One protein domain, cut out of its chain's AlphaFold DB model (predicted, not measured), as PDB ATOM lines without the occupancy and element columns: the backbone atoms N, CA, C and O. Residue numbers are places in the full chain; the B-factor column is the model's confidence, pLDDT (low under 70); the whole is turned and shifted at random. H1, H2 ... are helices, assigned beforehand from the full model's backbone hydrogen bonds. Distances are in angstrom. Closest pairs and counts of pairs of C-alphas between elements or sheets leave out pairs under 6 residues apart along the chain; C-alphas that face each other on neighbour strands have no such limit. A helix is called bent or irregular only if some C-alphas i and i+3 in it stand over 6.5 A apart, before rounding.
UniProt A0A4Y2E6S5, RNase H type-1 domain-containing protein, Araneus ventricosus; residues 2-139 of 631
ATOM      1  N   ASN A   2     106.969 150.533 162.899       88.88
ATOM      2  CA  ASN A   2     106.228 151.499 163.734       88.88
ATOM      3  C   ASN A   2     105.588 152.659 162.951       88.88
ATOM      4  O   ASN A   2     104.433 152.975 163.198       88.88
ATOM      5  N   ILE A   3     106.278 153.206 161.945       87.88
ATOM      6  CA  ILE A   3     105.721 154.252 161.065       87.88
ATOM      7  C   ILE A   3     104.424 153.784 160.389       87.88
ATOM      8  O   ILE A   3     103.421 154.487 160.420       87.88
ATOM      9  N   VAL A   4     104.417 152.570 159.824       89.31
ATOM     10  CA  VAL A   4     103.215 152.013 159.184       89.31
ATOM     11  C   VAL A   4     102.108 151.815 160.216       89.31
ATOM     12  O   VAL A   4     100.976 152.173 159.931       89.31
ATOM     13  N   LYS A   5     102.421 151.330 161.429       89.44
ATOM     14  CA  LYS A   5     101.430 151.183 162.512       89.44
ATOM     15  C   LYS A   5     100.750 152.516 162.844       89.44
ATOM     16  O   LYS A   5      99.526 152.572 162.816       89.44
ATOM     17  N   ILE A   6     101.533 153.574 163.065       88.12
ATOM     18  CA  ILE A   6     101.033 154.918 163.409       88.12
ATOM     19  C   ILE A   6     100.114 155.459 162.309       88.12
ATOM     20  O   ILE A   6      99.021 155.944 162.583       88.12
ATOM     21  N   LEU A   7     100.529 155.331 161.048       89.56
ATOM     22  CA  LEU A   7      99.783 155.874 159.912       89.56
ATOM     23  C   LEU A   7      98.593 155.003 159.483       89.56
ATOM     24  O   LEU A   7      97.763 155.453 158.696       89.56
ATOM     25  N   SER A   8      98.505 153.756 159.955       86.44
ATOM     26  CA  SER A   8      97.536 152.764 159.462       86.44
ATOM     27  C   SER A   8      96.150 152.812 160.102       86.44
ATOM     28  O   SER A   8      95.320 151.960 159.759       86.44
ATOM     29  N   SER A   9      95.882 153.775 160.994       84.62
ATOM     30  CA  SER A   9      94.610 153.848 161.725       84.62
ATOM     31  C   SER A   9      93.404 153.787 160.774       84.62
ATOM     32  O   SER A   9      93.419 154.287 159.646       84.62
ATOM     33  N   SER A  10      92.352 153.080 161.178       72.44
ATOM     34  CA  SER A  10      91.209 152.798 160.296       72.44
ATOM     35  C   SER A  10      90.294 154.010 160.086       72.44
ATOM     36  O   SER A  10      89.569 154.049 159.093       72.44
ATOM     37  N   TRP A  11      90.335 154.991 160.994       65.88
ATOM     38  CA  TRP A  11      89.459 156.169 160.984       65.88
ATOM     39  C   TRP A  11      90.123 157.435 160.432       65.88
ATOM     40  O   TRP A  11      89.509 158.122 159.623       65.88
ATOM     41  N   TYR A  12      91.370 157.712 160.827       68.25
ATOM     42  CA  TYR A  12      92.124 158.918 160.440       68.25
ATOM     43  C   TYR A  12      93.470 158.592 159.770       68.25
ATOM     44  O   TYR A  12      94.350 159.445 159.681       68.25
ATOM     45  N   GLY A  13      93.666 157.345 159.338       80.69
ATOM     46  CA  GLY A  13      94.932 156.894 158.771       80.69
ATOM     47  C   GLY A  13      95.090 157.237 157.297       80.69
ATOM     48  O   GLY A  13      94.138 157.587 156.596       80.69
ATOM     49  N   ALA A  14      96.322 157.088 156.821       85.31
ATOM     50  CA  ALA A  14      96.674 157.305 155.429       85.31
ATOM     51  C   ALA A  14      95.972 156.299 154.501       85.31
ATOM     52  O   ALA A  14      95.630 155.180 154.889       85.31
ATOM     53  N   GLU A  15      95.792 156.693 153.241       88.88
ATOM     54  CA  GLU A  15      95.215 155.834 152.210       88.88
ATOM     55  C   GLU A  15      96.038 154.546 152.019       88.88
ATOM     56  O   GLU A  15      97.271 154.559 152.088       88.88
ATOM     57  N   SER A  16      95.364 153.434 151.716       89.00
ATOM     58  CA  SER A  16      95.987 152.121 151.499       89.00
ATOM     59  C   SER A  16      97.104 152.167 150.444       89.00
ATOM     60  O   SER A  16      98.155 151.553 150.627       89.00
ATOM     61  N   SER A  17      96.927 152.943 149.368       89.38
ATOM     62  CA  SER A  17      97.935 153.118 148.312       89.38
ATOM     63  C   SER A  17      99.207 153.811 148.829       89.38
ATOM     64  O   SER A  17     100.324 153.383 148.522       89.38
ATOM     65  N   SER A  18      99.048 154.834 149.671       91.38
ATOM     66  CA  SER A  18     100.138 155.560 150.328       91.38
ATOM     67  C   SER A  18     100.857 154.689 151.357       91.38
ATOM     68  O   SER A  18     102.087 154.627 151.355       91.38
ATOM     69  N   LEU A  19     100.117 153.931 152.171       93.00
ATOM     70  CA  LEU A  19     100.699 152.970 153.114       93.00
ATOM     71  C   LEU A  19     101.504 151.885 152.394       93.00
ATOM     72  O   LEU A  19     102.621 151.584 152.814       93.00
ATOM     73  N   LEU A  20     101.004 151.364 151.268       93.50
ATOM     74  CA  LEU A  20     101.750 150.416 150.440       93.50
ATOM     75  C   LEU A  20     103.023 151.047 149.861       93.50
ATOM     76  O   LEU A  20     104.063 150.394 149.853       93.50
ATOM     77  N   LYS A  21     103.002 152.312 149.415       94.19
ATOM     78  CA  LYS A  21     104.224 153.021 148.978       94.19
ATOM     79  C   LYS A  21     105.254 153.117 150.110       94.19
ATOM     80  O   LYS A  21     106.414 152.770 149.898       94.19
ATOM     81  N   ILE A  22     104.828 153.501 151.316       95.19
ATOM     82  CA  ILE A  22     105.695 153.585 152.505       95.19
ATOM     83  C   ILE A  22     106.253 152.202 152.869       95.19
ATOM     84  O   ILE A  22     107.456 152.053 153.090       95.19
ATOM     85  N   TYR A  23     105.403 151.173 152.878       96.38
ATOM     86  CA  TYR A  23     105.800 149.784 153.099       96.38
ATOM     87  C   TYR A  23     106.882 149.347 152.100       96.38
ATOM     88  O   TYR A  23     107.926 148.823 152.501       96.38
ATOM     89  N   ARG A  24     106.666 149.606 150.804       95.94
ATOM     90  CA  ARG A  24     107.604 149.262 149.728       95.94
ATOM     91  C   ARG A  24     108.952 149.961 149.898       95.94
ATOM     92  O   ARG A  24     109.985 149.323 149.710       95.94
ATOM     93  N   ALA A  25     108.930 151.245 150.247       95.88
ATOM     94  CA  ALA A  25     110.122 152.075 150.360       95.88
ATOM     95  C   ALA A  25     110.958 151.765 151.609       95.88
ATOM     96  O   ALA A  25     112.183 151.747 151.524       95.88
ATOM     97  N   LEU A  26     110.322 151.506 152.758       95.31
ATOM     98  CA  LEU A  26     111.022 151.393 154.045       95.31
ATOM     99  C   LEU A  26     111.222 149.955 154.531       95.31
ATOM    100  O   LEU A  26     112.215 149.672 155.194       95.31
ATOM    101  N   ILE A  27     110.265 149.062 154.266       96.00
ATOM    102  CA  ILE A  27     110.279 147.691 154.799       96.00
ATOM    103  C   ILE A  27     110.688 146.718 153.700       96.00
ATOM    104  O   ILE A  27     111.667 145.996 153.854       96.00
ATOM    105  N   ARG A  28     109.976 146.720 152.569       96.06
ATOM    106  CA  ARG A  28     110.248 145.785 151.469       96.06
ATOM    107  C   ARG A  28     111.646 145.976 150.882       96.06
ATOM    108  O   ARG A  28     112.298 144.989 150.594       96.06
ATOM    109  N   SER A  29     112.131 147.212 150.769       96.00
ATOM    110  CA  SER A  29     113.503 147.505 150.324       96.00
ATOM    111  C   SER A  29     114.573 146.843 151.201       96.00
ATOM    112  O   SER A  29     115.576 146.359 150.685       96.00
ATOM    113  N   LYS A  30     114.347 146.773 152.520       95.44
ATOM    114  CA  LYS A  30     115.230 146.083 153.470       95.44
ATOM    115  C   LYS A  30     115.112 144.568 153.354       95.44
ATOM    116  O   LYS A  30     116.129 143.893 153.426       95.44
ATOM    117  N   LEU A  31     113.901 144.053 153.133       95.94
ATOM    118  CA  LEU A  31     113.693 142.633 152.844       95.94
ATOM    119  C   LEU A  31     114.374 142.240 151.524       95.94
ATOM    120  O   LEU A  31     114.964 141.179 151.438       95.94
ATOM    121  N   ASP A  32     114.365 143.092 150.505       96.00
ATOM    122  CA  ASP A  32     114.986 142.793 149.208       96.00
ATOM    123  C   ASP A  32     116.519 142.798 149.256       96.00
ATOM    124  O   ASP A  32     117.179 142.118 148.467       96.00
ATOM    125  N   TYR A  33     117.100 143.569 150.173       95.38
ATOM    126  CA  TYR A  33     118.542 143.737 150.260       95.38
ATOM    127  C   TYR A  33     119.242 142.416 150.607       95.38
ATOM    128  O   TYR A  33     118.994 141.816 151.648       95.38
ATOM    129  N   GLY A  34     120.134 141.955 149.725       91.06
ATOM    130  CA  GLY A  34     120.876 140.705 149.920       91.06
ATOM    131  C   GLY A  34     120.052 139.428 149.715       91.06
ATOM    132  O   GLY A  34     120.534 138.343 150.037       91.06
ATOM    133  N   SER A  35     118.841 139.511 149.150       94.50
ATOM    134  CA  SER A  35     117.937 138.358 149.018       94.50
ATOM    135  C   SER A  35     118.458 137.217 148.151       94.50
ATOM    136  O   SER A  35     118.078 136.066 148.353       94.50
ATOM    137  N   ALA A  36     119.350 137.509 147.203       89.50
ATOM    138  CA  ALA A  36     120.032 136.486 146.415       89.50
ATOM    139  C   ALA A  36     120.948 135.599 147.284       89.50
ATOM    140  O   ALA A  36     121.069 134.396 147.027       89.50
ATOM    141  N   ILE A  37     121.535 136.189 148.332       89.75
ATOM    142  CA  ILE A  37     122.444 135.535 149.274       89.75
ATOM    143  C   ILE A  37     121.623 134.812 150.337       89.75
ATOM    144  O   ILE A  37     121.597 133.585 150.354       89.75
ATOM    145  N   TYR A  38     120.894 135.557 151.178       93.69
ATOM    146  CA  TYR A  38     120.185 134.964 152.314       93.69
ATOM    147  C   TYR A  38     119.000 134.091 151.874       93.69
ATOM    148  O   TYR A  38     118.531 133.262 152.644       93.69
ATOM    149  N   GLY A  39     118.508 134.227 150.636       90.69
ATOM    150  CA  GLY A  39     117.425 133.391 150.114       90.69
ATOM    151  C   GLY A  39     117.776 131.901 150.012       90.69
ATOM    152  O   GLY A  39     116.915 131.112 149.638       90.69
ATOM    153  N   SER A  40     119.032 131.518 150.270       91.12
ATOM    154  CA  SER A  40     119.483 130.127 150.403       91.12
ATOM    155  C   SER A  40     119.257 129.543 151.805       91.12
ATOM    156  O   SER A  40     119.461 128.346 152.001       91.12
ATOM    157  N   ALA A  41     118.867 130.378 152.773       92.44
ATOM    158  CA  ALA A  41     118.611 129.964 154.144       92.44
ATOM    159  C   ALA A  41     117.439 128.973 154.238       92.44
ATOM    160  O   ALA A  41     116.583 128.894 153.353       92.44
ATOM    161  N   SER A  42     117.391 128.227 155.343       90.75
ATOM    162  CA  SER A  42     116.303 127.294 155.630       90.75
ATOM    163  C   SER A  42     114.950 128.008 155.721       90.75
ATOM    164  O   SER A  42     114.857 129.177 156.102       90.75
ATOM    165  N   LYS A  43     113.867 127.270 155.442       90.12
ATOM    166  CA  LYS A  43     112.495 127.785 155.576       90.12
ATOM    167  C   LYS A  43     112.222 128.333 156.982       90.12
ATOM    168  O   LYS A  43     111.616 129.390 157.102       90.12
ATOM    169  N   SER A  44     112.734 127.675 158.026       92.12
ATOM    170  CA  SER A  44     112.611 128.137 159.418       92.12
ATOM    171  C   SER A  44     113.182 129.541 159.631       92.12
ATOM    172  O   SER A  44     112.544 130.363 160.281       92.12
ATOM    173  N   THR A  45     114.329 129.850 159.026       93.38
ATOM    174  CA  THR A  45     114.979 131.167 159.119       93.38
ATOM    175  C   THR A  45     114.288 132.223 158.252       93.38
ATOM    176  O   THR A  45     114.326 133.409 158.570       93.38
ATOM    177  N   LEU A  46     113.638 131.813 157.158       94.62
ATOM    178  CA  LEU A  46     112.914 132.721 156.263       94.62
ATOM    179  C   LEU A  46     111.510 133.084 156.775       94.62
ATOM    180  O   LEU A  46     111.077 134.217 156.563       94.62
ATOM    181  N   ARG A  47     110.831 132.178 157.492       94.69
ATOM    182  CA  ARG A  47     109.467 132.374 158.026       94.69
ATOM    183  C   ARG A  47     109.273 133.691 158.801       94.69
ATOM    184  O   ARG A  47     108.292 134.385 158.531       94.69
ATOM    185  N   PRO A  48     110.183 134.120 159.703       96.56
ATOM    186  CA  PRO A  48     110.050 135.409 160.387       96.56
ATOM    187  C   PRO A  48     109.952 136.616 159.439       96.56
ATOM    188  O   PRO A  48     109.274 137.599 159.749       96.56
ATOM    189  N   LEU A  49     110.594 136.556 158.267       96.31
ATOM    190  CA  LEU A  49     110.528 137.620 157.262       96.31
ATOM    191  C   LEU A  49     109.149 137.677 156.599       96.31
ATOM    192  O   LEU A  49     108.629 138.771 156.356       96.31
ATOM    193  N   ASP A  50     108.539 136.516 156.352       95.44
ATOM    194  CA  ASP A  50     107.183 136.418 155.812       95.44
ATOM    195  C   ASP A  50     106.172 137.031 156.792       95.44
ATOM    196  O   ASP A  50     105.301 137.799 156.380       95.44
ATOM    197  N   THR A  51     106.350 136.831 158.104       95.69
ATOM    198  CA  THR A  51     105.540 137.490 159.144       95.69
ATOM    199  C   THR A  51     105.620 139.017 159.056       95.69
ATOM    200  O   THR A  51     104.595 139.700 159.120       95.69
ATOM    201  N   ILE A  52     106.818 139.581 158.850       96.50
ATOM    202  CA  ILE A  52     107.011 141.033 158.693       96.50
ATOM    203  C   ILE A  52     106.322 141.545 157.422       96.50
ATOM    204  O   ILE A  52     105.667 142.594 157.453       96.50
ATOM    205  N   HIS A  53     106.459 140.823 156.307       97.00
ATOM    206  CA  HIS A  53     105.804 141.159 155.044       97.00
ATOM    207  C   HIS A  53     104.280 141.142 155.189       97.00
ATOM    208  O   HIS A  53     103.637 142.168 154.959       97.00
ATOM    209  N   ASN A  54     103.722 140.042 155.695       96.50
ATOM    210  CA  ASN A  54     102.288 139.861 155.912       96.50
ATOM    211  C   ASN A  54     101.718 140.923 156.855       96.50
ATOM    212  O   ASN A  54     100.680 141.516 156.565       96.50
ATOM    213  N   GLN A  55     102.417 141.235 157.949       96.00
ATOM    214  CA  GLN A  55     102.006 142.293 158.870       96.00
ATOM    215  C   GLN A  55     101.973 143.667 158.188       96.00
ATOM    216  O   GLN A  55     101.041 144.443 158.405       96.00
ATOM    217  N   GLY A  56     102.966 143.975 157.348       95.75
ATOM    218  CA  GLY A  56     103.003 145.214 156.571       95.75
ATOM    219  C   GLY A  56     101.818 145.339 155.611       95.75
ATOM    220  O   GLY A  56     101.189 146.401 155.546       95.75
ATOM    221  N   LEU A  57     101.465 144.249 154.925       96.00
ATOM    222  CA  LEU A  57     100.302 144.202 154.039       96.00
ATOM    223  C   LEU A  57      98.993 144.370 154.822       96.00
ATOM    224  O   LEU A  57      98.197 145.244 154.482       96.00
ATOM    225  N   ARG A  58      98.806 143.625 155.923       95.50
ATOM    226  CA  ARG A  58      97.607 143.714 156.783       95.50
ATOM    227  C   ARG A  58      97.345 145.138 157.258       95.50
ATOM    228  O   ARG A  58      96.226 145.623 157.117       95.50
ATOM    229  N   LEU A  59      98.372 145.819 157.772       94.44
ATOM    230  CA  LEU A  59      98.256 147.214 158.214       94.44
ATOM    231  C   LEU A  59      97.891 148.140 157.047       94.44
ATOM    232  O   LEU A  59      97.009 148.990 157.179       94.44
ATOM    233  N   SER A  60      98.511 147.934 155.882       93.44
ATOM    234  CA  SER A  60      98.271 148.761 154.698       93.44
ATOM    235  C   SER A  60      96.820 148.678 154.216       93.44
ATOM    236  O   SER A  60      96.208 149.713 153.970       93.44
ATOM    237  N   VAL A  61      96.217 147.486 154.164       92.19
ATOM    238  CA  VAL A  61      94.811 147.316 153.727       92.19
ATOM    239  C   VAL A  61      93.781 147.364 154.861       92.19
ATOM    240  O   VAL A  61      92.582 147.414 154.593       92.19
ATOM    241  N   GLY A  62      94.231 147.372 156.119       92.75
ATOM    242  CA  GLY A  62      93.378 147.313 157.309       92.75
ATOM    243  C   GLY A  62      92.721 145.947 157.533       92.75
ATOM    244  O   GLY A  62      91.644 145.877 158.125       92.75
ATOM    245  N   ALA A  63      93.337 144.865 157.060       93.38
ATOM    246  CA  ALA A  63      92.837 143.502 157.242       93.38
ATOM    247  C   ALA A  63      93.031 143.003 158.686       93.38
ATOM    248  O   ALA A  63      93.868 143.519 159.432       93.38
ATOM    249  N   PHE A  64      92.264 141.988 159.086       92.25
ATOM    250  CA  PHE A  64      92.419 141.351 160.395       92.25
ATOM    251  C   PHE A  64      93.688 140.495 160.452       92.25
ATOM    252  O   PHE A  64      94.265 140.147 159.421       92.25
ATOM    253  N   ARG A  65      94.134 140.134 161.662       89.62
ATOM    254  CA  ARG A  65      95.304 139.254 161.862       89.62
ATOM    255  C   ARG A  65      95.074 137.841 161.312       89.62
ATOM    256  O   ARG A  65      96.008 137.236 160.807       89.62
ATOM    257  N   THR A  66      93.824 137.393 161.320       91.12
ATOM    258  CA  THR A  66      93.333 136.090 160.845       91.12
ATOM    259  C   THR A  66      92.976 136.065 159.355       91.12
ATOM    260  O   THR A  66      92.588 135.027 158.834       91.12
ATOM    261  N   SER A  67      93.084 137.188 158.627       92.69
ATOM    262  CA  SER A  67      92.742 137.202 157.196       92.69
ATOM    263  C   SER A  67      93.668 136.279 156.376       92.69
ATOM    264  O   SER A  67      94.873 136.256 156.659       92.69
ATOM    265  N   PRO A  68      93.164 135.574 155.346       93.56
ATOM    266  CA  PRO A  68      93.979 134.689 154.513       93.56
ATOM    267  C   PRO A  68      95.133 135.428 153.826       93.56
ATOM    268  O   PRO A  68      94.936 136.491 153.235       93.56
ATOM    269  N   ILE A  69      96.341 134.862 153.894       94.88
ATOM    270  CA  ILE A  69      97.570 135.495 153.386       94.88
ATOM    271  C   ILE A  69      97.516 135.673 151.863       94.88
ATOM    272  O   ILE A  69      97.826 136.752 151.361       94.88
ATOM    273  N   LEU A  70      97.054 134.657 151.131       95.06
ATOM    274  CA  LEU A  70      96.963 134.714 149.669       95.06
ATOM    275  C   LEU A  70      96.017 135.829 149.199       95.06
ATOM    276  O   LEU A  70      96.352 136.567 148.276       95.06
ATOM    277  N   SER A  71      94.907 136.063 149.906       94.56
ATOM    278  CA  SER A  71      94.009 137.187 149.610       94.56
ATOM    279  C   SER A  71      94.681 138.549 149.827       94.56
ATOM    280  O   SER A  71      94.405 139.499 149.095       94.56
ATOM    281  N   LEU A  72      95.589 138.667 150.809       94.81
ATOM    282  CA  LEU A  72      96.351 139.903 151.032       94.81
ATOM    283  C   LEU A  72      97.296 140.202 149.873       94.81
ATOM    284  O   LEU A  72      97.395 141.361 149.470       94.81
ATOM    285  N   TYR A  73      97.968 139.178 149.339       95.81
ATOM    286  CA  TYR A  73      98.860 139.319 148.189       95.81
ATOM    287  C   TYR A  73      98.118 139.885 146.977       95.81
ATOM    288  O   TYR A  73      98.569 140.857 146.365       95.81
ATOM    289  N   ILE A  74      96.932 139.344 146.688       94.62
ATOM    290  CA  ILE A  74      96.082 139.785 145.576       94.62
ATOM    291  C   ILE A  74      95.567 141.210 145.791       94.62
ATOM    292  O   ILE A  74      95.737 142.059 144.916       94.62
ATOM    293  N   LEU A  75      95.016 141.521 146.972       91.56
ATOM    294  CA  LEU A  75      94.509 142.866 147.270       91.56
ATOM    295  C   LEU A  75      95.592 143.946 147.234       91.56
ATOM    296  O   LEU A  75      95.347 145.058 146.769       91.56
ATOM    297  N   CYS A  76      96.785 143.641 147.743       92.94
ATOM    298  CA  CYS A  76      97.894 144.593 147.769       92.94
ATOM    299  C   CYS A  76      98.635 144.677 146.428       92.94
ATOM    300  O   CYS A  76      99.478 145.567 146.256       92.94
ATOM    301  N   ASN A  77      98.348 143.751 145.505       93.50
ATOM    302  CA  ASN A  77      99.142 143.493 144.311       93.50
ATOM    303  C   ASN A  77     100.638 143.327 144.657       93.50
ATOM    304  O   ASN A  77     101.519 143.972 144.083       93.50
ATOM    305  N   GLU A  78     100.911 142.500 145.667       94.50
ATOM    306  CA  GLU A  78     102.251 142.151 146.135       94.50
ATOM    307  C   GLU A  78     102.383 140.625 146.170       94.50
ATOM    308  O   GLU A  78     101.593 139.988 146.860       94.50
ATOM    309  N   PRO A  79     103.356 140.025 145.463       95.12
ATOM    310  CA  PRO A  79     103.567 138.584 145.523       95.12
ATOM    311  C   PRO A  79     104.173 138.182 146.873       95.12
ATOM    312  O   PRO A  79     104.752 139.019 147.572       95.12
ATOM    313  N   SER A  80     104.132 136.882 147.180       95.81
ATOM    314  CA  SER A  80     104.856 136.318 148.323       95.81
ATOM    315  C   SER A  80     106.343 136.685 148.286       95.81
ATOM    316  O   SER A  80     106.932 136.894 147.214       95.81
ATOM    317  N   LEU A  81     106.994 136.735 149.456       95.88
ATOM    318  CA  LEU A  81     108.435 136.992 149.484       95.88
ATOM    319  C   LEU A  81     109.221 135.896 148.764       95.88
ATOM    320  O   LEU A  81     110.262 136.199 148.198       95.88
ATOM    321  N   GLU A  82     108.742 134.654 148.736       94.56
ATOM    322  CA  GLU A  82     109.375 133.578 147.969       94.56
ATOM    323  C   GLU A  82     109.456 133.917 146.476       94.56
ATOM    324  O   GLU A  82     110.560 134.042 145.945       94.56
ATOM    325  N   LEU A  83     108.319 134.201 145.832       94.88
ATOM    326  CA  LEU A  83     108.274 134.621 144.425       94.88
ATOM    327  C   LEU A  83     109.103 135.890 144.184       94.88
ATOM    328  O   LEU A  83     109.740 136.063 143.140       94.88
ATOM    329  N   ARG A  84     109.126 136.800 145.163       95.44
ATOM    330  CA  ARG A  84     109.937 138.016 145.094       95.44
ATOM    331  C   ARG A  84     111.437 137.719 145.129       95.44
ATOM    332  O   ARG A  84     112.174 138.310 144.338       95.44
ATOM    333  N   ARG A  85     111.888 136.816 146.004       95.69
ATOM    334  CA  ARG A  85     113.286 136.369 146.101       95.69
ATOM    335  C   ARG A  85     113.710 135.633 144.834       95.69
ATOM    336  O   ARG A  85     114.788 135.926 144.328       95.69
ATOM    337  N   GLU A  86     112.853 134.767 144.291       94.88
ATOM    338  CA  GLU A  86     113.074 134.104 142.997       94.88
ATOM    339  C   GLU A  86     113.280 135.128 141.876       94.88
ATOM    340  O   GLU A  86     114.270 135.052 141.149       94.88
ATOM    341  N   ARG A  87     112.415 136.150 141.788       95.12
ATOM    342  CA  ARG A  87     112.571 137.239 140.809       95.12
ATOM    343  C   ARG A  87     113.910 137.950 140.941       95.12
ATOM    344  O   ARG A  87     114.579 138.193 139.945       95.12
ATOM    345  N   LEU A  88     114.284 138.335 142.160       95.88
ATOM    346  CA  LEU A  88     115.530 139.062 142.406       95.88
ATOM    347  C   LEU A  88     116.760 138.191 142.114       95.88
ATOM    348  O   LEU A  88     117.735 138.697 141.561       95.88
ATOM    349  N   ALA A  89     116.695 136.894 142.420       95.44
ATOM    350  CA  ALA A  89     117.739 135.933 142.089       95.44
ATOM    351  C   ALA A  89     117.893 135.766 140.568       95.44
ATOM    352  O   ALA A  89     119.006 135.883 140.064       95.44
ATOM    353  N   LEU A  90     116.795 135.584 139.828       94.75
ATOM    354  CA  LEU A  90     116.825 135.508 138.363       94.75
ATOM    355  C   LEU A  90     117.326 136.812 137.735       94.75
ATOM    356  O   LEU A  90     118.152 136.779 136.829       94.75
ATOM    357  N   ASN A  91     116.903 137.967 138.253       94.44
ATOM    358  CA  ASN A  91     117.390 139.257 137.770       94.44
ATOM    359  C   ASN A  91     118.905 139.402 137.946       94.44
ATOM    360  O   ASN A  91     119.575 139.936 137.065       94.44
ATOM    361  N   LEU A  92     119.446 138.955 139.082       95.12
ATOM    362  CA  LEU A  92     120.888 138.942 139.311       95.12
ATOM    363  C   LEU A  92     121.587 137.944 138.381       95.12
ATOM    364  O   LEU A  92     122.612 138.281 137.803       95.12
ATOM    365  N   PHE A  93     121.020 136.752 138.200       94.38
ATOM    366  CA  PHE A  93     121.562 135.740 137.298       94.38
ATOM    367  C   PHE A  93     121.685 136.254 135.864       94.38
ATOM    368  O   PHE A  93     122.773 136.195 135.305       94.38
ATOM    369  N   PHE A  94     120.617 136.818 135.292       93.69
ATOM    370  CA  PHE A  94     120.652 137.325 133.920       93.69
ATOM    371  C   PHE A  94     121.595 138.523 133.756       93.69
ATOM    372  O   PHE A  94     122.224 138.643 132.712       93.69
ATOM    373  N   LYS A  95     121.765 139.357 134.792       93.06
ATOM    374  CA  LYS A  95     122.786 140.421 134.806       93.06
ATOM    375  C   LYS A  95     124.210 139.868 134.764       93.06
ATOM    376  O   LYS A  95     125.026 140.365 134.001       93.06
ATOM    377  N   ILE A  96     124.500 138.850 135.576       93.94
ATOM    378  CA  ILE A  96     125.806 138.173 135.568       93.94
ATOM    379  C   ILE A  96     126.018 137.479 134.219       93.94
ATOM    380  O   ILE A  96     127.095 137.568 133.648       93.94
ATOM    381  N   LYS A  97     124.979 136.824 133.692       92.19
ATOM    382  CA  LYS A  97     125.023 136.123 132.408       92.19
ATOM    383  C   LYS A  97     125.252 137.065 131.226       92.19
ATOM    384  O   LYS A  97     125.914 136.664 130.287       92.19
ATOM    385  N   SER A  98     124.728 138.289 131.272       91.88
ATOM    386  CA  SER A  98     124.966 139.287 130.224       91.88
ATOM    387  C   SER A  98     126.364 139.904 130.258       91.88
ATOM    388  O   SER A  98     126.687 140.674 129.367       91.88
ATOM    389  N   ASP A  99     127.168 139.664 131.292       91.25
ATOM    390  CA  ASP A  99     128.476 140.298 131.447       91.25
ATOM    391  C   ASP A  99     129.554 139.243 131.697       91.25
ATOM    392  O   ASP A  99     129.739 138.766 132.820       91.25
ATOM    393  N   ASP A 100     130.272 138.888 130.635       90.31
ATOM    394  CA  ASP A 100     131.361 137.908 130.675       90.31
ATOM    395  C   ASP A 100     132.541 138.386 131.538       90.31
ATOM    396  O   ASP A 100     133.293 137.568 132.071       90.31
ATOM    397  N   SER A 101     132.682 139.703 131.735       91.06
ATOM    398  CA  SER A 101     133.722 140.295 132.586       91.06
ATOM    399  C   SER A 101     133.380 140.238 134.080       91.06
ATOM    400  O   SER A 101     134.237 140.487 134.934       91.06
ATOM    401  N   HIS A 102     132.138 139.884 134.430       91.50
ATOM    402  CA  HIS A 102     131.696 139.854 135.814       91.50
ATOM    403  C   HIS A 102     132.483 138.793 136.620       91.50
ATOM    404  O   HIS A 102     132.497 137.619 136.240       91.50
ATOM    405  N   PRO A 103     133.045 139.116 137.807       93.81
ATOM    406  CA  PRO A 103     133.912 138.197 138.565       93.81
ATOM    407  C   PRO A 103     133.272 136.844 138.909       93.81
ATOM    408  O   PRO A 103     133.944 135.826 139.065       93.81
ATOM    409  N   SER A 104     131.948 136.824 139.061       91.94
ATOM    410  CA  SER A 104     131.181 135.607 139.348       91.94
ATOM    411  C   SER A 104     130.646 134.877 138.111       91.94
ATOM    412  O   SER A 104     130.041 133.824 138.297       91.94
ATOM    413  N   HIS A 105     130.844 135.391 136.888       93.31
ATOM    414  CA  HIS A 105     130.253 134.838 135.662       93.31
ATOM    415  C   HIS A 105     130.547 133.343 135.523       93.31
ATOM    416  O   HIS A 105     129.636 132.516 135.579       93.31
ATOM    417  N   TYR A 106     131.829 132.980 135.486       92.12
ATOM    418  CA  TYR A 106     132.253 131.593 135.308       92.12
ATOM    419  C   TYR A 106     131.657 130.637 136.356       92.12
ATOM    420  O   TYR A 106     131.125 129.589 136.005       92.12
ATOM    421  N   ASN A 107     131.699 131.004 137.641       90.56
ATOM    422  CA  ASN A 107     131.239 130.135 138.733       90.56
ATOM    423  C   ASN A 107     129.709 129.993 138.801       90.56
ATOM    424  O   ASN A 107     129.213 129.002 139.340       90.56
ATOM    425  N   VAL A 108     128.963 130.988 138.312       91.94
ATOM    426  CA  VAL A 108     127.493 130.971 138.296       91.94
ATOM    427  C   VAL A 108     126.968 130.200 137.089       91.94
ATOM    428  O   VAL A 108     126.045 129.403 137.257       91.94
ATOM    429  N   ILE A 109     127.563 130.409 135.911       90.75
ATOM    430  CA  ILE A 109     127.178 129.726 134.668       90.75
ATOM    431  C   ILE A 109     127.650 128.267 134.667       90.75
ATOM    432  O   ILE A 109     126.916 127.389 134.225       90.75
ATOM    433  N   ASN A 110     128.824 127.989 135.242       89.50
ATOM    434  CA  ASN A 110     129.385 126.642 135.373       89.50
ATOM    435  C   ASN A 110     129.459 126.226 136.854       89.50
ATOM    436  O   ASN A 110     130.548 126.201 137.446       89.50
ATOM    437  N   PRO A 111     128.315 125.922 137.500       85.69
ATOM    438  CA  PRO A 111     128.295 125.622 138.923       85.69
ATOM    439  C   PRO A 111     129.026 124.303 139.224       85.69
ATOM    440  O   PRO A 111     128.704 123.235 138.702       85.69
ATOM    441  N   LYS A 112     130.020 124.375 140.115       85.88
ATOM    442  CA  LYS A 112     130.813 123.221 140.572       85.88
ATOM    443  C   LYS A 112     130.068 122.413 141.639       85.88
ATOM    444  O   LYS A 112     129.262 122.967 142.381       85.88
ATOM    445  N   TYR A 113     130.422 121.132 141.772       85.81
ATOM    446  CA  TYR A 113     129.943 120.200 142.812       85.81
ATOM    447  C   TYR A 113     128.525 119.627 142.631       85.81
ATOM    448  O   TYR A 113     127.932 119.165 143.602       85.81
ATOM    449  N   GLY A 114     127.996 119.568 141.403       84.12
ATOM    450  CA  GLY A 114     126.667 118.989 141.138       84.12
ATOM    451  C   GLY A 114     126.472 117.585 141.723       84.12
ATOM    452  O   GLY A 114     125.494 117.339 142.423       84.12
ATOM    453  N   THR A 115     127.454 116.696 141.543       85.94
ATOM    454  CA  THR A 115     127.427 115.332 142.096       85.94
ATOM    455  C   THR A 115     127.326 115.313 143.623       85.94
ATOM    456  O   THR A 115     126.629 114.473 144.181       85.94
ATOM    457  N   LEU A 116     127.981 116.256 144.309       87.62
ATOM    458  CA  LEU A 116     127.940 116.351 145.769       87.62
ATOM    459  C   LEU A 116     126.525 116.677 146.244       87.62
ATOM    460  O   LEU A 116     126.025 116.010 147.147       87.62
ATOM    461  N   PHE A 117     125.867 117.653 145.614       86.50
ATOM    462  CA  PHE A 117     124.497 118.038 145.966       86.50
ATOM    463  C   PHE A 117     123.483 116.933 145.655       86.50
ATOM    464  O   PHE A 117     122.531 116.758 146.411       86.50
ATOM    465  N   SER A 118     123.714 116.133 144.609       84.19
ATOM    466  CA  SER A 118     122.896 114.945 144.327       84.19
ATOM    467  C   SER A 118     123.048 113.854 145.395       84.19
ATOM    468  O   SER A 118     122.069 113.201 145.739       84.19
ATOM    469  N   ILE A 119     124.257 113.657 145.934       89.38
ATOM    470  CA  ILE A 119     124.529 112.658 146.984       89.38
ATOM    471  C   ILE A 119     124.059 113.148 148.362       89.38
ATOM    472  O   ILE A 119     123.628 112.348 149.191       89.38
ATOM    473  N   ARG A 120     124.144 114.457 148.629       87.81
ATOM    474  CA  ARG A 120     123.760 115.078 149.905       87.81
ATOM    475  C   ARG A 120     122.699 116.165 149.696       87.81
ATOM    476  O   ARG A 120     123.037 117.348 149.722       87.81
ATOM    477  N   PRO A 121     121.411 115.791 149.582       82.56
ATOM    478  CA  PRO A 121     120.322 116.747 149.363       82.56
ATOM    479  C   PRO A 121     120.130 117.766 150.494       82.56
ATOM    480  O   PRO A 121     119.506 118.802 150.287       82.56
ATOM    481  N   SER A 122     120.650 117.485 151.695       84.19
ATOM    482  CA  SER A 122     120.592 118.402 152.840       84.19
ATOM    483  C   SER A 122     121.515 119.614 152.699       84.19
ATOM    484  O   SER A 122     121.342 120.596 153.417       84.19
ATOM    485  N   PHE A 123     122.505 119.560 151.803       86.44
ATOM    486  CA  PHE A 123     123.434 120.664 151.600       86.44
ATOM    487  C   PHE A 123     122.786 121.731 150.728       86.44
ATOM    488  O   PHE A 123     122.267 121.442 149.652       86.44
ATOM    489  N   THR A 124     122.871 122.984 151.168       85.62
ATOM    490  CA  THR A 124     122.371 124.122 150.400       85.62
ATOM    491  C   THR A 124     123.140 124.247 149.078       85.62
ATOM    492  O   THR A 124     124.353 124.479 149.108       85.62
ATOM    493  N   PRO A 125     122.474 124.123 147.913       88.06
ATOM    494  CA  PRO A 125     123.156 124.220 146.629       88.06
ATOM    495  C   PRO A 125     123.710 125.626 146.384       88.06
ATOM    496  O   PRO A 125     123.188 126.625 146.895       88.06
ATOM    497  N   THR A 126     124.746 125.718 145.547       90.56
ATOM    498  CA  THR A 126     125.298 127.012 145.122       90.56
ATOM    499  C   THR A 126     124.260 127.844 144.367       90.56
ATOM    500  O   THR A 126     123.245 127.334 143.884       90.56
ATOM    501  N   PHE A 127     124.518 129.149 144.239       92.69
ATOM    502  CA  PHE A 127     123.623 130.066 143.532       92.69
ATOM    503  C   PHE A 127     123.268 129.572 142.119       92.69
ATOM    504  O   PHE A 127     122.085 129.505 141.802       92.69
ATOM    505  N   GLY A 128     124.247 129.132 141.317       91.50
ATOM    506  CA  GLY A 128     123.999 128.603 139.967       91.50
ATOM    507  C   GLY A 128     123.049 127.394 139.945       91.50
ATOM    508  O   GLY A 128     122.086 127.384 139.181       91.50
ATOM    509  N   PHE A 129     123.223 126.418 140.849       90.38
ATOM    510  CA  PHE A 129     122.297 125.278 140.951       90.38
ATOM    511  C   PHE A 129     120.894 125.692 141.396       90.38
ATOM    512  O   PHE A 129     119.901 125.198 140.857       90.38
ATOM    513  N   ARG A 130     120.796 126.627 142.350       91.31
ATOM    514  CA  ARG A 130     119.506 127.171 142.798       91.31
ATOM    515  C   ARG A 130     118.768 127.850 141.645       91.31
ATOM    516  O   ARG A 130     117.575 127.611 141.480       91.31
ATOM    517  N   ILE A 131     119.459 128.619 140.804       92.94
ATOM    518  CA  ILE A 131     118.844 129.223 139.615       92.94
ATOM    519  C   ILE A 131     118.260 128.161 138.680       92.94
ATOM    520  O   ILE A 131     117.119 128.312 138.253       92.94
ATOM    521  N   GLY A 132     118.970 127.055 138.437       89.81
ATOM    522  CA  GLY A 132     118.444 125.947 137.634       89.81
ATOM    523  C   GLY A 132     117.126 125.376 138.179       89.81
ATOM    524  O   GLY A 132     116.197 125.117 137.412       89.81
ATOM    525  N   THR A 133     116.998 125.237 139.506       89.56
ATOM    526  CA  THR A 133     115.730 124.808 140.132       89.56
ATOM    527  C   THR A 133     114.612 125.837 139.960       89.56
ATOM    528  O   THR A 133     113.479 125.463 139.656       89.56
ATOM    529  N   ILE A 134     114.933 127.129 140.076       92.19
ATOM    530  CA  ILE A 134     113.963 128.215 139.903       92.19
ATOM    531  C   ILE A 134     113.484 128.273 138.446       92.19
ATOM    532  O   ILE A 134     112.274 128.283 138.232       92.19
ATOM    533  N   LEU A 135     114.392 128.238 137.462       91.56
ATOM    534  CA  LEU A 135     114.069 128.225 136.025       91.56
ATOM    535  C   LEU A 135     113.138 127.059 135.663       91.56
ATOM    536  O   LEU A 135     112.131 127.256 134.982       91.56
ATOM    537  N   ARG A 136     113.407 125.865 136.209       89.88
ATOM    538  CA  ARG A 136     112.528 124.698 136.044       89.88
ATOM    539  C   ARG A 136     111.144 124.931 136.652       89.88
ATOM    540  O   ARG A 136     110.146 124.568 136.040       89.88
ATOM    541  N   SER A 137     111.069 125.575 137.820       87.88
ATOM    542  CA  SER A 137     109.791 125.857 138.495       87.88
ATOM    543  C   SER A 137     108.889 126.829 137.725       87.88
ATOM    544  O   SER A 137     107.668 126.745 137.830       87.88
ATOM    545  N   ILE A 138     109.471 127.745 136.943       85.94
ATOM    546  CA  ILE A 138     108.720 128.708 136.121       85.94
ATOM    547  C   ILE A 138     108.514 128.224 134.676       85.94
ATOM    548  O   ILE A 138     107.991 128.977 133.858       85.94
ATOM    549  N   ASN A 139     108.874 126.970 134.370       80.31
ATOM    550  CA  ASN A 139     108.790 126.362 133.039       80.31
ATOM    551  C   ASN A 139     109.499 127.184 131.946       80.31
ATOM    552  O   ASN A 139     108.984 127.345 130.841       80.31
TER     553      ASN A 139
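This is residues 2 to 139 of the 631 residues of the protein "RNase H type-1 domain-containing protein" of Araneus ventricosus (UniProt A0A4Y2E6S5). Two loose clusters of helices follow each other along one long axis. In the first, H2 and H4 lie side by side and run opposite ways, with the short H1 and H5 packed on them; in the second, H6 leads away from that cluster, with H3, H7 and H9 packed on it, while H8 touches no helix. The printed part has 138 residues, with nine named helices, H1 to H9 in order, and no named strand; the class is all helix. The whole is loose, with a radius of gyration of the C-alphas of 18.1 A, and elongated, spanning 58 by 32 by 27 A.

H1, residues 2 to 7, and H2, residues 16 to 32, form a helical hairpin; they touch at a shallow tilt of 11 degrees, closest at the C-alphas of Val 4 and Leu 19, 6.6 A apart, with residues 19 to 23 of H2 alone. H2 has a kink of 39 degrees near residue 23. H3, residues 35 to 38, meets H2 only through their link. H4, residues 43 to 61, touches H2 at a shallow tilt of 18 degrees, opposite ways; the closest C-alphas, of Leu 19 and Ser 60, are 5.1 A apart. H5, residues 69 to 76, touches residues 54 to 61 of H4 alone, at a steep tilt of 45 degrees, closest at the C-alphas of Leu 57 and Leu 72, 6.6 A. H6, residues 81 to 97, is close to H4 but not clearly touching: the closest C-alphas, of Asp 50 and Leu 81, are 6.5 A apart. H6 touches H3, closest at the C-alphas of Ala 36 and Ala 89, 4.9 A. H7, residues 105 to 109, touches H6, closest at the C-alphas of Ile 96 and His 105, 5.6 A. H9, residues 127 to 137, touches H6 at a steep tilt of 61 degrees, opposite ways, closest at the C-alphas of Glu 86 and Ile 134, 6.7 A. H8, residues 114 to 119, is apart from H6. Every O i to N i+4 pair is within hydrogen-bond range in H1, H5, H6, H7, H8 and H9, against 10 of 13 in H2 and 13 of 15 in H4; H3 is too short for such a pair.

H1 begins at C-alpha 2, (106.228, 151.499, 163.734). From first to last C-alpha, H2 measures 21.3 A, H4 26.4 A, H6 23.8 A and H9 15.3 A. H4 is only just irregular: C-alphas 45 and 48 are 6.6 A apart. H9 ends at C-alpha 137, (109.791, 125.857, 138.495).

The two C-alphas farthest apart, of Tyr 12 and Thr 115, are 59.0 A apart. The printed part has no cut, and no link is long. Residues 98 to 103 and 118 to 123 stand free. The mean pLDDT of the printed part is 91.4; residues 11 to 12 are under 70.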